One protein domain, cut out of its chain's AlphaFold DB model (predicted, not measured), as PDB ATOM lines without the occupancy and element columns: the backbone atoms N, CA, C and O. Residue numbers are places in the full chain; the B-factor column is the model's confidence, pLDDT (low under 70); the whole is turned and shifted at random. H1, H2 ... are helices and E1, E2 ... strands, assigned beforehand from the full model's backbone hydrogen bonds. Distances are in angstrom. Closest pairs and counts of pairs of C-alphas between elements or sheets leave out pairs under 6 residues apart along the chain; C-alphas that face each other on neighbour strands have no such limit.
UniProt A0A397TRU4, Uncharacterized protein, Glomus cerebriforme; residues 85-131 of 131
ATOM      1  N   SER A  85     -28.749  32.595  18.244       77.00
ATOM      2  CA  SER A  85     -27.340  32.718  18.608       77.00
ATOM      3  C   SER A  85     -26.454  32.594  17.370       77.00
ATOM      4  O   SER A  85     -26.636  31.683  16.560       77.00
ATOM      5  N   SER A  86     -25.472  33.482  17.241       74.69
ATOM      6  CA  SER A  86     -24.508  33.417  16.148       74.69
ATOM      7  C   SER A  86     -23.726  32.107  16.186       74.69
ATOM      8  O   SER A  86     -23.291  31.660  17.249       74.69
ATOM      9  N   ASN A  87     -23.473  31.542  15.011       77.75
ATOM     10  CA  ASN A  87     -22.480  30.491  14.873       77.75
ATOM     11  C   ASN A  87     -21.105  31.156  14.925       77.75
ATOM     12  O   ASN A  87     -20.766  31.979  14.070       77.75
ATOM     13  N   VAL A  88     -20.335  30.833  15.963       75.50
ATOM     14  CA  VAL A  88     -18.983  31.364  16.153       75.50
ATOM     15  C   VAL A  88     -17.990  30.301  15.729       75.50
ATOM     16  O   VAL A  88     -17.946  29.218  16.311       75.50
ATOM     17  N   VAL A  89     -17.170  30.628  14.732       74.75
ATOM     18  CA  VAL A  89     -16.048  29.790  14.311       74.75
ATOM     19  C   VAL A  89     -14.760  30.555  14.586       74.75
ATOM     20  O   VAL A  89     -14.524  31.650  14.065       74.75
ATOM     21  N   ILE A  90     -13.912  29.992  15.442       76.25
ATOM     22  CA  ILE A  90     -12.576  30.529  15.690       76.25
ATOM     23  C   ILE A  90     -11.648  29.886  14.667       76.25
ATOM     24  O   ILE A  90     -11.274  28.728  14.806       76.25
ATOM     25  N   LEU A  91     -11.330  30.639  13.618       73.75
ATOM     26  CA  LEU A  91     -10.314  30.258  12.650       73.75
ATOM     27  C   LEU A  91      -8.971  30.830  13.106       73.75
ATOM     28  O   LEU A  91      -8.886  32.020  13.433       73.75
ATOM     29  N   GLU A  92      -7.955  29.976  13.160       78.75
ATOM     30  CA  GLU A  92      -6.574  30.408  13.348       78.75
ATOM     31  C   GLU A  92      -6.043  30.951  12.020       78.75
ATOM     32  O   GLU A  92      -6.300  30.342  10.982       78.75
ATOM     33  N   PRO A  93      -5.327  32.085  12.008       76.69
ATOM     34  CA  PRO A  93      -4.688  32.565  10.794       76.69
ATOM     35  C   PRO A  93      -3.569  31.607  10.379       76.69
ATOM     36  O   PRO A  93      -2.791  31.147  11.213       76.69
ATOM     37  N   GLY A  94      -3.458  31.335   9.077       70.94
ATOM     38  CA  GLY A  94      -2.378  30.501   8.542       70.94
ATOM     39  C   GLY A  94      -0.993  31.158   8.629       70.94
ATOM     40  O   GLY A  94       0.016  30.461   8.558       70.94
ATOM     41  N   GLY A  95      -0.940  32.485   8.803       74.56
ATOM     42  CA  GLY A  95       0.287  33.280   8.792       74.56
ATOM     43  C   GLY A  95       0.315  34.406   9.828       74.56
ATOM     44  O   GLY A  95      -0.532  34.512  10.715       74.56
ATOM     45  N   ILE A  96       1.330  35.263   9.721       78.06
ATOM     46  CA  ILE A  96       1.544  36.395  10.626       78.06
ATOM     47  C   ILE A  96       0.597  37.539  10.242       78.06
ATOM     48  O   ILE A  96       0.725  38.115   9.170       78.06
ATOM     49  N   LEU A  97      -0.311  37.918  11.141       74.00
ATOM     50  CA  LEU A  97      -1.286  38.999  10.916       74.00
ATOM     51  C   LEU A  97      -0.728  40.420  11.125       74.00
ATOM     52  O   LEU A  97      -1.494  41.371  11.219       74.00
ATOM     53  N   SER A  98       0.592  40.585  11.227       79.12
ATOM     54  CA  SER A  98       1.231  41.894  11.435       79.12
ATOM     55  C   SER A  98       1.551  42.633  10.128       79.12
ATOM     56  O   SER A  98       2.298  43.607  10.148       79.12
ATOM     57  N   SER A  99       1.070  42.146   8.983       80.88
ATOM     58  CA  SER A  99       1.244  42.791   7.681       80.88
ATOM     59  C   SER A  99       0.001  42.622   6.813       80.88
ATOM     60  O   SER A  99      -0.722  41.630   6.938       80.88
ATOM     61  N   ASP A 100      -0.206  43.558   5.888       83.06
ATOM     62  CA  ASP A 100      -1.307  43.505   4.920       83.06
ATOM     63  C   ASP A 100      -1.302  42.199   4.111       83.06
ATOM     64  O   ASP A 100      -2.352  41.612   3.863       83.06
ATOM     65  N   GLU A 101      -0.112  41.703   3.755       85.50
ATOM     66  CA  GLU A 101       0.055  40.452   3.008       85.50
ATOM     67  C   GLU A 101      -0.416  39.238   3.824       85.50
ATOM     68  O   GLU A 101      -1.145  38.388   3.316       85.50
ATOM     69  N   GLY A 102      -0.057  39.171   5.112       83.75
ATOM     70  CA  GLY A 102      -0.470  38.073   5.987       83.75
ATOM     71  C   GLY A 102      -1.957  38.117   6.344       83.75
ATOM     72  O   GLY A 102      -2.603  37.069   6.481       83.75
ATOM     73  N   ILE A 103      -2.533  39.322   6.425       83.69
ATOM     74  CA  ILE A 103      -3.985  39.513   6.510       83.69
ATOM     75  C   ILE A 103      -4.639  38.981   5.231       83.69
ATOM     76  O   ILE A 103      -5.548  38.153   5.317       83.69
ATOM     77  N   LEU A 104      -4.165  39.389   4.051       86.25
ATOM     78  CA  LEU A 104      -4.713  38.949   2.767       86.25
ATOM     79  C   LEU A 104      -4.653  37.423   2.606       86.25
ATOM     80  O   LEU A 104      -5.656  36.820   2.224       86.25
ATOM     81  N   GLU A 105      -3.524  36.790   2.929       87.62
ATOM     82  CA  GLU A 105      -3.361  35.331   2.871       87.62
ATOM     83  C   GLU A 105      -4.368  34.615   3.781       87.62
ATOM     84  O   GLU A 105      -5.065  33.692   3.348       87.62
ATOM     85  N   SER A 106      -4.526  35.102   5.016       86.38
ATOM     86  CA  SER A 106      -5.501  34.556   5.966       86.38
ATOM     87  C   SER A 106      -6.938  34.705   5.453       86.38
ATOM     88  O   SER A 106      -7.733  33.773   5.563       86.38
ATOM     89  N   LEU A 107      -7.277  35.838   4.829       86.62
ATOM     90  CA  LEU A 107      -8.600  36.050   4.230       86.62
ATOM     91  C   LEU A 107      -8.865  35.114   3.049       86.62
ATOM     92  O   LEU A 107      -9.990  34.637   2.895       86.62
ATOM     93  N   GLN A 108      -7.859  34.831   2.217       88.31
ATOM     94  CA  GLN A 108      -7.995  33.860   1.126       88.31
ATOM     95  C   GLN A 108      -8.211  32.443   1.659       88.31
ATOM     96  O   GLN A 108      -9.041  31.705   1.123       88.31
ATOM     97  N   MET A 109      -7.522  32.083   2.744       88.25
ATOM     98  CA  MET A 109      -7.746  30.817   3.435       88.25
ATOM     99  C   MET A 109      -9.184  30.723   3.958       88.25
ATOM    100  O   MET A 109      -9.880  29.765   3.638       88.25
ATOM    101  N   TYR A 110      -9.684  31.755   4.643       87.81
ATOM    102  CA  TYR A 110     -11.065  31.763   5.142       87.81
ATOM    103  C   TYR A 110     -12.101  31.708   4.018       87.81
ATOM    104  O   TYR A 110     -13.100  31.008   4.149       87.81
ATOM    105  N   LYS A 111     -11.870  32.392   2.890       88.56
ATOM    106  CA  LYS A 111     -12.742  32.283   1.707       88.56
ATOM    107  C   LYS A 111     -12.830  30.850   1.198       88.56
ATOM    108  O   LYS A 111     -13.916  30.409   0.830       88.56
ATOM    109  N   LYS A 112     -11.700  30.139   1.179       88.81
ATOM    110  CA  LYS A 112     -11.633  28.739   0.763       88.81
ATOM    111  C   LYS A 112     -12.332  27.820   1.766       88.81
ATOM    112  O   LYS A 112     -13.124  26.989   1.342       88.81
ATOM    113  N   ASP A 113     -12.072  27.993   3.059       87.12
ATOM    114  CA  ASP A 113     -12.648  27.163   4.127       87.12
ATOM    115  C   ASP A 113     -14.167  27.337   4.255       87.12
ATOM    116  O   ASP A 113     -14.879  26.395   4.595       87.12
ATOM    117  N   LEU A 114     -14.670  28.540   3.963       86.12
ATOM    118  CA  LEU A 114     -16.098  28.863   3.945       86.12
ATOM    119  C   LEU A 114     -16.758  28.623   2.577       86.12
ATOM    120  O   LEU A 114     -17.944  28.910   2.427       86.12
ATOM    121  N   GLU A 115     -16.001  28.141   1.586       90.50
ATOM    122  CA  GLU A 115     -16.465  27.879   0.217       90.50
ATOM    123  C   GLU A 115     -17.195  29.080  -0.426       90.50
ATOM    124  O   GLU A 115     -18.203  28.928  -1.120       90.50
ATOM    125  N   LEU A 116     -16.694  30.300  -0.195       88.69
ATOM    126  CA  LEU A 116     -17.340  31.520  -0.684       88.69
ATOM    127  C   LEU A 116     -17.247  31.639  -2.212       88.69
ATOM    128  O   LEU A 116     -16.179  31.496  -2.813       88.69
ATOM    129  N   THR A 117     -18.376  31.958  -2.841       88.56
ATOM    130  CA  THR A 117     -18.457  32.271  -4.278       88.56
ATOM    131  C   THR A 117     -18.000  33.703  -4.579       88.56
ATOM    132  O   THR A 117     -17.854  34.520  -3.673       88.56
ATOM    133  N   SER A 118     -17.796  34.044  -5.858       82.12
ATOM    134  CA  SER A 118     -17.347  35.387  -6.277       82.12
ATOM    135  C   SER A 118     -18.297  36.521  -5.888       82.12
ATOM    136  O   SER A 118     -17.857  37.657  -5.751       82.12
ATOM    137  N   GLU A 119     -19.582  36.213  -5.708       84.12
ATOM    138  CA  GLU A 119     -20.620  37.177  -5.321       84.12
ATOM    139  C   GLU A 119     -20.733  37.347  -3.797       84.12
ATOM    140  O   GLU A 119     -21.471  38.206  -3.313       84.12
ATOM    141  N   GLN A 120     -20.034  36.513  -3.023       82.88
ATOM    142  CA  GLN A 120     -20.039  36.549  -1.565       82.88
ATOM    143  C   GLN A 120     -18.768  37.220  -1.048       82.88
ATOM    144  O   GLN A 120     -17.674  37.059  -1.589       82.88
ATOM    145  N   TYR A 121     -18.912  37.972   0.036       81.38
ATOM    146  CA  TYR A 121     -17.826  38.723   0.645       81.38
ATOM    147  C   TYR A 121     -17.675  38.363   2.121       81.38
ATOM    148  O   TYR A 121     -18.584  37.823   2.750       81.38
ATOM    149  N   LEU A 122     -16.484  38.641   2.647       82.56
ATOM    150  CA  LEU A 122     -16.174  38.538   4.062       82.56
ATOM    151  C   LEU A 122     -16.056  39.966   4.598       82.56
ATOM    152  O   LEU A 122     -15.197  40.711   4.128       82.56
ATOM    153  N   ASP A 123     -16.898  40.334   5.560       80.44
ATOM    154  CA  ASP A 123     -16.724  41.588   6.290       80.44
ATOM    155  C   ASP A 123     -15.629  41.411   7.337       80.44
ATOM    156  O   ASP A 123     -15.709  40.555   8.223       80.44
ATOM    157  N   VAL A 124     -14.577  42.217   7.212       77.25
ATOM    158  CA  VAL A 124     -13.410  42.172   8.091       77.25
ATOM    159  C   VAL A 124     -13.463  43.368   9.018       77.25
ATOM    160  O   VAL A 124     -13.420  44.511   8.573       77.25
ATOM    161  N   VAL A 125     -13.516  43.090  10.317       75.81
ATOM    162  CA  VAL A 125     -13.310  44.092  11.359       75.81
ATOM    163  C   VAL A 125     -11.986  43.767  12.029       75.81
ATOM    164  O   VAL A 125     -11.818  42.685  12.594       75.81
ATOM    165  N   ALA A 126     -11.042  44.689  11.922       70.56
ATOM    166  CA  ALA A 126      -9.747  44.621  12.573       70.56
ATOM    167  C   ALA A 126      -9.423  46.005  13.133       70.56
ATOM    168  O   ALA A 126      -9.854  47.016  12.574       70.56
ATOM    169  N   ASP A 127      -8.670  46.036  14.226       72.50
ATOM    170  CA  ASP A 127      -8.070  47.279  14.690       72.50
ATOM    171  C   ASP A 127      -6.985  47.716  13.697       72.50
ATOM    172  O   ASP A 127      -6.356  46.883  13.035       72.50
ATOM    173  N   GLU A 128      -6.769  49.027  13.580       60.09
ATOM    174  CA  GLU A 128      -5.658  49.560  12.795       60.09
ATOM    175  C   GLU A 128      -4.344  48.981  13.337       60.09
ATOM    176  O   GLU A 128      -4.110  48.976  14.549       60.09
ATOM    177  N   ALA A 129      -3.500  48.452  12.447       56.88
ATOM    178  CA  ALA A 129      -2.230  47.858  12.834       56.88
ATOM    179  C   ALA A 129      -1.347  48.925  13.499       56.88
ATOM    180  O   ALA A 129      -0.814  49.820  12.844       56.88
ATOM    181  N   ILE A 130      -1.196  48.832  14.820       48.25
ATOM    182  CA  ILE A 130      -0.283  49.675  15.588       48.25
ATOM    183  C   ILE A 130       1.100  49.021  15.476       48.25
ATOM    184  O   ILE A 130       1.412  48.135  16.263       48.25
ATOM    185  N   PHE A 131       1.823  49.390  14.415       48.09
ATOM    186  CA  PHE A 131       3.216  49.064  14.044       48.09
ATOM    187  C   PHE A 131       4.019  48.110  14.947       48.09
ATOM    188  O   PHE A 131       4.297  48.467  16.116       48.09
TER     189      PHE A 131
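This is residues 85 to 131 of the 131 residues of an uncharacterized protein of Glomus cerebriforme (UniProt A0A397TRU4). With little regular structure, this is a single helix, H1, between two long strips of chain; the part after it folds back, and residues 85 to 90 stick out as a free arm holding the short strand E1. The 47 printed residues hold E1, then H1, with only 17 residues in named elements; the class is mostly helix. The whole is only just loose, close to compact, with a radius of gyration of the C-alphas of 11.8 A, and spans 32 by 26 by 18 A.

H1, residues 100 to 113, runs 19.9 A from C-alpha 100 at (-1.307, 43.505, 4.920) to C-alpha 113 at (-12.648, 27.163, 4.127). E1, residues 87 to 89, begins at C-alpha 87 at (-22.480, 30.491, 14.873).

In H1 every O i to N i+4 pair is within hydrogen-bond range. E1 and H1 are apart, with a short link of 10 residues between them. E1 pairs with no named strand.

The C-alphas farthest apart, of Ser 85 and Phe 131, are 35.0 A apart. The printed part has no cut. Residues 114 to 131 hold no named element; residues 128 to 131 have pLDDT under 70.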